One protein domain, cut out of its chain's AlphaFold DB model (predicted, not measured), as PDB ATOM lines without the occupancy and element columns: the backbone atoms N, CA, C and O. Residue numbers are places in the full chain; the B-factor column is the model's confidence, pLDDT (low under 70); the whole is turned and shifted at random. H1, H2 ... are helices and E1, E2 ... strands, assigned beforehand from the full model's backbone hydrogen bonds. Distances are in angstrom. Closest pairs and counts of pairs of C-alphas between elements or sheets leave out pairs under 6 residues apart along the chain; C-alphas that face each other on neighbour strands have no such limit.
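What this domain is: This is residues 163 to 223 of the 809 residues of an uncharacterized protein of Tetrahymena thermophila (strain SB210) (UniProt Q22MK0). Picture a small head on a long handle: the head holds a short two-stranded hairpin, E1 and E2, and a helical hairpin, H2 and H3, while the handle is the single long helix H1, whose residues 163 to 181 stick out free. The printed part has 61 residues, with three named helices and two named strands in the order H1, E1, E2, H2, H3; the sheet, E1 - E2, is antiparallel, and the class is mostly helix. The whole is extended, with a radius of gyration of the C-alphas of 16.7 A, and spans 54 by 25 by 17 A, the handle making the length.

How they stand to each other: Look first at the sheet, where E1, residues 188 to 190, and E2, residues 193 to 195, form an antiparallel hairpin with 143 degrees between their directions. There the C-alphas of Val 189 and Arg 194 face each other at 4.7 A, and N 193 and O 190, at 2.9 A, and N 195 and O 188, at 3.0 A, are within hydrogen-bond range. Next find H2, residues 197 to 204: its closest C-alpha pair with E1 is that of Ala 199 and Phe 188, 6.1 A apart. H2 touches H3, residues 210 to 220, and their closest C-alphas, those of Ala 198 and Ile 217, are 7.0 A apart. These two helices form a helical hairpin, running opposite ways at a steep tilt of 39 degrees. H3 is apart from both E1 and E2. H1, residues 163 to 184, touches no helix and is apart from E2, H2 and H3. In H1, H2 and H3 every O i to N i+4 pair is within hydrogen-bond range.

Where its parts are: Find C-alpha 188 at (172.760, 206.092, 123.012), where E1 begins; E1 measures 6.7 A from first to last C-alpha, and E2 6.5 A. H1 begins at C-alpha 163, at (207.006, 188.586, 138.745), and runs 30.9 A to C-alpha 184. From C-alpha 197, H2 runs 11.0 A to C-alpha 204. H3 runs 15.0 A from C-alpha 210 and ends at C-alpha 220, at (180.700, 212.041, 113.794).

The domain as a whole: The two C-alphas farthest apart are those of Gln 163 and Glu 211, at 54.2 A. Without the free residues 163 to 181, you are left with a body of 42 residues that spans 28 by 25 by 16 A. The printed part has no cut, and the links from H1 to E1, E1 to E2, E2 to H2 and H2 to H3 are tight. In the B-factor column you will find a mean pLDDT of 72.3 for the printed part, with 20 residues under 70: 163 to 164, 178, 197 to 203, 205 to 208, 217 and 219 to 223.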
ATOM      1  N   GLN A 163     207.109 187.331 139.503       69.19
ATOM      2  CA  GLN A 163     207.006 188.586 138.745       69.19
ATOM      3  C   GLN A 163     206.146 188.415 137.483       69.19
ATOM      4  O   GLN A 163     205.420 189.331 137.094       69.19
ATOM      5  N   GLY A 164     206.186 187.227 136.873       69.56
ATOM      6  CA  GLY A 164     205.332 186.843 135.752       69.56
ATOM      7  C   GLY A 164     203.859 186.813 136.150       69.56
ATOM      8  O   GLY A 164     203.042 187.458 135.494       69.56
ATOM      9  N   GLU A 165     203.513 186.145 137.253       72.94
ATOM     10  CA  GLU A 165     202.149 186.147 137.789       72.94
ATOM     11  C   GLU A 165     201.697 187.550 138.211       72.94
ATOM     12  O   GLU A 165     200.583 187.944 137.865       72.94
ATOM     13  N   GLN A 166     202.551 188.344 138.869       75.25
ATOM     14  CA  GLN A 166     202.228 189.732 139.225       75.25
ATOM     15  C   GLN A 166     201.930 190.596 137.991       75.25
ATOM     16  O   GLN A 166     200.941 191.332 137.991       75.25
ATOM     17  N   LEU A 167     202.723 190.485 136.916       72.06
ATOM     18  CA  LEU A 167     202.469 191.216 135.672       72.06
ATOM     19  C   LEU A 167     201.210 190.705 134.957       72.06
ATOM     20  O   LEU A 167     200.401 191.506 134.492       72.06
ATOM     21  N   ILE A 168     201.001 189.387 134.902       74.25
ATOM     22  CA  ILE A 168     199.784 188.780 134.345       74.25
ATOM     23  C   ILE A 168     198.548 189.262 135.111       74.25
ATOM     24  O   ILE A 168     197.535 189.586 134.492       74.25
ATOM     25  N   ASP A 169     198.612 189.350 136.438       79.00
ATOM     26  CA  ASP A 169     197.494 189.804 137.258       79.00
ATOM     27  C   ASP A 169     197.282 191.325 137.178       79.00
ATOM     28  O   ASP A 169     196.142 191.790 137.153       79.00
ATOM     29  N   MET A 170     198.352 192.109 137.005       75.50
ATOM     30  CA  MET A 170     198.272 193.531 136.652       75.50
ATOM     31  C   MET A 170     197.579 193.733 135.294       75.50
ATOM     32  O   MET A 170     196.659 194.544 135.189       75.50
ATOM     33  N   VAL A 171     197.938 192.950 134.272       71.25
ATOM     34  CA  VAL A 171     197.287 192.984 132.951       71.25
ATOM     35  C   VAL A 171     195.826 192.526 133.041       71.25
ATOM     36  O   VAL A 171     194.954 193.185 132.474       71.25
ATOM     37  N   LYS A 172     195.510 191.470 133.808       79.62
ATOM     38  CA  LYS A 172     194.119 191.060 134.096       79.62
ATOM     39  C   LYS A 172     193.329 192.191 134.765       79.62
ATOM     40  O   LYS A 172     192.189 192.437 134.372       79.62
ATOM     41  N   LYS A 173     193.919 192.900 135.734       83.62
ATOM     42  CA  LYS A 173     193.312 194.061 136.410       83.62
ATOM     43  C   LYS A 173     193.064 195.221 135.443       83.62
ATOM     44  O   LYS A 173     191.950 195.735 135.429       83.62
ATOM     45  N   ILE A 174     194.027 195.569 134.584       74.94
ATOM     46  CA  ILE A 174     193.872 196.610 133.550       74.94
ATOM     47  C   ILE A 174     192.764 196.233 132.557       74.94
ATOM     48  O   ILE A 174     191.851 197.022 132.330       74.94
ATOM     49  N   VAL A 175     192.773 195.009 132.018       74.25
ATOM     50  CA  VAL A 175     191.746 194.530 131.073       74.25
ATOM     51  C   VAL A 175     190.361 194.475 131.724       74.25
ATOM     52  O   VAL A 175     189.371 194.828 131.083       74.25
ATOM     53  N   LYS A 176     190.264 194.083 133.002       84.62
ATOM     54  CA  LYS A 176     189.009 194.124 133.768       84.62
ATOM     55  C   LYS A 176     188.539 195.564 134.006       84.62
ATOM     56  O   LYS A 176     187.345 195.817 133.871       84.62
ATOM     57  N   GLY A 177     189.463 196.485 134.290       80.88
ATOM     58  CA  GLY A 177     189.223 197.926 134.376       80.88
ATOM     59  C   GLY A 177     188.624 198.462 133.082       80.88
ATOM     60  O   GLY A 177     187.448 198.815 133.075       80.88
ATOM     61  N   MET A 178     189.360 198.373 131.970       68.50
ATOM     62  CA  MET A 178     188.900 198.791 130.637       68.50
ATOM     63  C   MET A 178     187.569 198.143 130.234       68.50
ATOM     64  O   MET A 178     186.716 198.795 129.638       68.50
ATOM     65  N   LYS A 179     187.351 196.861 130.565       74.44
ATOM     66  CA  LYS A 179     186.064 196.201 130.314       74.44
ATOM     67  C   LYS A 179     184.938 196.837 131.137       74.44
ATOM     68  O   LYS A 179     183.889 197.129 130.575       74.44
ATOM     69  N   SER A 180     185.152 197.084 132.430       79.12
ATOM     70  CA  SER A 180     184.161 197.750 133.284       79.12
ATOM     71  C   SER A 180     183.927 199.212 132.891       79.12
ATOM     72  O   SER A 180     182.798 199.683 132.959       79.12
ATOM     73  N   GLU A 181     184.950 199.917 132.404       75.12
ATOM     74  CA  GLU A 181     184.815 201.249 131.816       75.12
ATOM     75  C   GLU A 181     183.958 201.199 130.551       75.12
ATOM     76  O   GLU A 181     183.038 201.994 130.435       75.12
ATOM     77  N   LEU A 182     184.182 200.235 129.647       70.56
ATOM     78  CA  LEU A 182     183.391 200.039 128.422       70.56
ATOM     79  C   LEU A 182     181.945 199.584 128.685       70.56
ATOM     80  O   LEU A 182     181.043 199.982 127.949       70.56
ATOM     81  N   GLU A 183     181.710 198.763 129.711       77.12
ATOM     82  CA  GLU A 183     180.367 198.319 130.114       77.12
ATOM     83  C   GLU A 183     179.576 199.443 130.803       77.12
ATOM     84  O   GLU A 183     178.371 199.564 130.574       77.12
ATOM     85  N   ASN A 184     180.250 200.305 131.573       79.38
ATOM     86  CA  ASN A 184     179.658 201.496 132.190       79.38
ATOM     87  C   ASN A 184     179.655 202.734 131.272       79.38
ATOM     88  O   ASN A 184     179.016 203.735 131.608       79.38
ATOM     89  N   ARG A 185     180.355 202.710 130.124       77.75
ATOM     90  CA  ARG A 185     180.442 203.862 129.218       77.75
ATOM     91  C   ARG A 185     179.068 204.135 128.626       77.75
ATOM     92  O   ARG A 185     178.527 203.326 127.872       77.75
ATOM     93  N   GLN A 186     178.507 205.284 128.981       80.56
ATOM     94  CA  GLN A 186     177.197 205.706 128.505       80.56
ATOM     95  C   GLN A 186     177.195 205.766 126.973       80.56
ATOM     96  O   GLN A 186     178.103 206.319 126.357       80.56
ATOM     97  N   TYR A 187     176.164 205.184 126.369       79.88
ATOM     98  CA  TYR A 187     175.915 205.193 124.931       79.88
ATOM     99  C   TYR A 187     174.443 205.518 124.689       79.88
ATOM    100  O   TYR A 187     173.590 205.226 125.528       79.88
ATOM    101  N   PHE A 188     174.132 206.075 123.522       77.62
ATOM    102  CA  PHE A 188     172.760 206.092 123.012       77.62
ATOM    103  C   PHE A 188     172.628 205.122 121.836       77.62
ATOM    104  O   PHE A 188     173.619 204.705 121.226       77.62
ATOM    105  N   VAL A 189     171.388 204.730 121.546       76.44
ATOM    106  CA  VAL A 189     171.049 203.829 120.442       76.44
ATOM    107  C   VAL A 189     170.243 204.604 119.415       76.44
ATOM    108  O   VAL A 189     169.196 205.151 119.750       76.44
ATOM    109  N   MET A 190     170.696 204.613 118.164       73.25
ATOM    110  CA  MET A 190     169.929 205.142 117.036       73.25
ATOM    111  C   MET A 190     170.041 204.167 115.866       73.25
ATOM    112  O   MET A 190     171.122 203.650 115.596       73.25
ATOM    113  N   ASN A 191     168.925 203.859 115.200       79.06
ATOM    114  CA  ASN A 191     168.874 202.896 114.087       79.06
ATOM    115  C   ASN A 191     169.524 201.525 114.407       79.06
ATOM    116  O   ASN A 191     170.136 200.899 113.547       79.06
ATOM    117  N   ASN A 192     169.385 201.062 115.658       77.75
ATOM    118  CA  ASN A 192     170.027 199.868 116.241       77.75
ATOM    119  C   ASN A 192     171.571 199.894 116.325       77.75
ATOM    120  O   ASN A 192     172.174 198.895 116.717       77.75
ATOM    121  N   ILE A 193     172.214 201.026 116.031       72.19
ATOM    122  CA  ILE A 193     173.652 201.252 116.220       72.19
ATOM    123  C   ILE A 193     173.874 201.925 117.582       72.19
ATOM    124  O   ILE A 193     173.094 202.787 117.994       72.19
ATOM    125  N   ARG A 194     174.926 201.514 118.301       77.00
ATOM    126  CA  ARG A 194     175.345 202.116 119.578       77.00
ATOM    127  C   ARG A 194     176.457 203.126 119.338       77.00
ATOM    128  O   ARG A 194     177.495 202.764 118.790       77.00
ATOM    129  N   TYR A 195     176.259 204.354 119.796       75.12
ATOM    130  CA  TYR A 195     177.228 205.437 119.655       75.12
ATOM    131  C   TYR A 195     177.812 205.769 121.031       75.12
ATOM    132  O   TYR A 195     177.108 206.282 121.899       75.12
ATOM    133  N   TYR A 196     179.090 205.435 121.229       75.06
ATOM    134  CA  TYR A 196     179.787 205.572 122.512       75.06
ATOM    135  C   TYR A 196     180.444 206.954 122.651       75.06
ATOM    136  O   TYR A 196     180.042 207.747 123.496       75.06
ATOM    137  N   ASP A 197     181.389 207.306 121.776       69.69
ATOM    138  CA  ASP A 197     182.140 208.569 121.891       69.69
ATOM    139  C   ASP A 197     181.267 209.814 121.648       69.69
ATOM    140  O   ASP A 197     181.431 210.844 122.303       69.69
ATOM    141  N   ALA A 198     180.259 209.700 120.776       65.56
ATOM    142  CA  ALA A 198     179.266 210.753 120.578       65.56
ATOM    143  C   ALA A 198     178.389 210.981 121.825       65.56
ATOM    144  O   ALA A 198     177.979 212.112 122.078       65.56
ATOM    145  N   ALA A 199     178.105 209.946 122.625       68.38
ATOM    146  CA  ALA A 199     177.281 210.092 123.826       68.38
ATOM    147  C   ALA A 199     177.986 210.958 124.876       68.38
ATOM    148  O   ALA A 199     177.368 211.847 125.460       68.38
ATOM    149  N   GLU A 200     179.294 210.758 125.053       69.56
ATOM    150  CA  GLU A 200     180.111 211.556 125.965       69.56
ATOM    151  C   GLU A 200     180.120 213.042 125.558       69.56
ATOM    152  O   GLU A 200     179.967 213.921 126.410       69.56
ATOM    153  N   ALA A 201     180.202 213.331 124.253       67.62
ATOM    154  CA  ALA A 201     180.115 214.690 123.717       67.62
ATOM    155  C   ALA A 201     178.722 215.329 123.906       67.62
ATOM    156  O   ALA A 201     178.635 216.487 124.320       67.62
ATOM    157  N   ILE A 202     177.636 214.586 123.651       68.25
ATOM    158  CA  ILE A 202     176.251 215.069 123.821       68.25
ATOM    159  C   ILE A 202     175.946 215.353 125.297       68.25
ATOM    160  O   ILE A 202     175.374 216.396 125.616       68.25
ATOM    161  N   MET A 203     176.349 214.464 126.212       67.25
ATOM    162  CA  MET A 203     176.078 214.646 127.642       67.25
ATOM    163  C   MET A 203     176.935 215.760 128.260       67.25
ATOM    164  O   MET A 203     176.408 216.563 129.033       67.25
ATOM    165  N   LYS A 204     178.213 215.895 127.867       70.94
ATOM    166  CA  LYS A 204     179.062 217.027 128.291       70.94
ATOM    167  C   LYS A 204     178.530 218.378 127.802       70.94
ATOM    168  O   LYS A 204     178.630 219.356 128.539       70.94
ATOM    169  N   LYS A 205     177.919 218.442 126.612       68.62
ATOM    170  CA  LYS A 205     177.343 219.679 126.046       68.62
ATOM    171  C   LYS A 205     175.960 220.082 126.585       68.62
ATOM    172  O   LYS A 205     175.469 221.111 126.151       68.62
ATOM    173  N   ARG A 206     175.360 219.320 127.520       55.81
ATOM    174  CA  ARG A 206     174.086 219.609 128.228       55.81
ATOM    175  C   ARG A 206     172.978 220.242 127.361       55.81
ATOM    176  O   ARG A 206     172.874 221.457 127.276       55.81
ATOM    177  N   MET A 207     172.059 219.404 126.868       57.97
ATOM    178  CA  MET A 207     170.864 219.809 126.095       57.97
ATOM    179  C   MET A 207     171.171 220.358 124.689       57.97
ATOM    180  O   MET A 207     170.651 221.389 124.281       57.97
ATOM    181  N   LEU A 208     171.946 219.599 123.906       59.44
ATOM    182  CA  LEU A 208     171.802 219.636 122.446       59.44
ATOM    183  C   LEU A 208     170.366 219.210 122.073       59.44
ATOM    184  O   LEU A 208     169.877 218.204 122.605       59.44
ATOM    185  N   SER A 209     169.706 219.961 121.185       78.00
ATOM    186  CA  SER A 209     168.375 219.628 120.651       78.00
ATOM    187  C   SER A 209     168.396 218.324 119.834       78.00
ATOM    188  O   SER A 209     169.465 217.790 119.545       78.00
ATOM    189  N   GLU A 210     167.239 217.776 119.443       76.88
ATOM    190  CA  GLU A 210     167.238 216.629 118.513       76.88
ATOM    191  C   GLU A 210     167.838 217.005 117.144       76.88
ATOM    192  O   GLU A 210     168.569 216.197 116.575       76.88
ATOM    193  N   GLU A 211     167.644 218.239 116.653       77.62
ATOM    194  CA  GLU A 211     168.397 218.784 115.508       77.62
ATOM    195  C   GLU A 211     169.914 218.693 115.752       77.62
ATOM    196  O   GLU A 211     170.635 218.073 114.972       77.62
ATOM    197  N   ASP A 212     170.410 219.248 116.863       73.94
ATOM    198  CA  ASP A 212     171.845 219.285 117.177       73.94
ATOM    199  C   ASP A 212     172.450 217.889 117.371       73.94
ATOM    200  O   ASP A 212     173.606 217.656 117.011       73.94
ATOM    201  N   LYS A 213     171.692 216.946 117.950       71.06
ATOM    202  CA  LYS A 213     172.103 215.541 118.064       71.06
ATOM    203  C   LYS A 213     172.236 214.917 116.686       71.06
ATOM    204  O   LYS A 213     173.257 214.288 116.428       71.06
ATOM    205  N   ASN A 214     171.252 215.113 115.808       74.75
ATOM    206  CA  ASN A 214     171.309 214.616 114.437       74.75
ATOM    207  C   ASN A 214     172.499 215.225 113.685       74.75
ATOM    208  O   ASN A 214     173.301 214.466 113.157       74.75
ATOM    209  N   ILE A 215     172.709 216.545 113.752       74.81
ATOM    210  CA  ILE A 215     173.858 217.241 113.140       74.81
ATOM    211  C   ILE A 215     175.198 216.745 113.713       74.81
ATOM    212  O   ILE A 215     176.178 216.596 112.982       74.81
ATOM    213  N   LEU A 216     175.285 216.477 115.021       70.00
ATOM    214  CA  LEU A 216     176.508 215.949 115.629       70.00
ATOM    215  C   LEU A 216     176.757 214.488 115.231       70.00
ATOM    216  O   LEU A 216     177.899 214.128 114.960       70.00
ATOM    217  N   ILE A 217     175.716 213.655 115.159       69.62
ATOM    218  CA  ILE A 217     175.821 212.285 114.640       69.62
ATOM    219  C   ILE A 217     176.212 212.317 113.165       69.62
ATOM    220  O   ILE A 217     177.063 211.540 112.756       69.62
ATOM    221  N   GLU A 218     175.657 213.237 112.381       71.12
ATOM    222  CA  GLU A 218     175.963 213.407 110.963       71.12
ATOM    223  C   GLU A 218     177.439 213.773 110.743       71.12
ATOM    224  O   GLU A 218     178.065 213.228 109.839       71.12
ATOM    225  N   LYS A 219     178.015 214.606 111.624       69.62
ATOM    226  CA  LYS A 219     179.440 214.993 111.627       69.62
ATOM    227  C   LYS A 219     180.387 213.955 112.243       69.62
ATOM    228  O   LYS A 219     181.570 213.944 111.916       69.62
ATOM    229  N   LEU A 220     179.908 213.108 113.159       65.38
ATOM    230  CA  LEU A 220     180.700 212.041 113.794       65.38
ATOM    231  C   LEU A 220     180.563 210.684 113.087       65.38
ATOM    232  O   LEU A 220     181.356 209.775 113.337       65.38
ATOM    233  N   ASN A 221     179.583 210.524 112.197       64.94
ATOM    234  CA  ASN A 221     179.471 209.356 111.343       64.94
ATOM    235  C   ASN A 221     180.573 209.420 110.280       64.94
ATOM    236  O   ASN A 221     180.422 210.080 109.258       64.94
ATOM    237  N   VAL A 222     181.673 208.698 110.510       52.97
ATOM    238  CA  VAL A 222     182.900 208.708 109.681       52.97
ATOM    239  C   VAL A 222     182.640 208.397 108.189       52.97
ATOM    240  O   VAL A 222     183.473 208.682 107.334       52.97
ATOM    241  N   PHE A 223     181.471 207.845 107.860       46.78
ATOM    242  CA  PHE A 223     181.024 207.565 106.494       46.78
ATOM    243  C   PHE A 223     180.336 208.746 105.781       46.78
ATOM    244  O   PHE A 223     180.232 208.707 104.560       46.78
TER     245      PHE A 223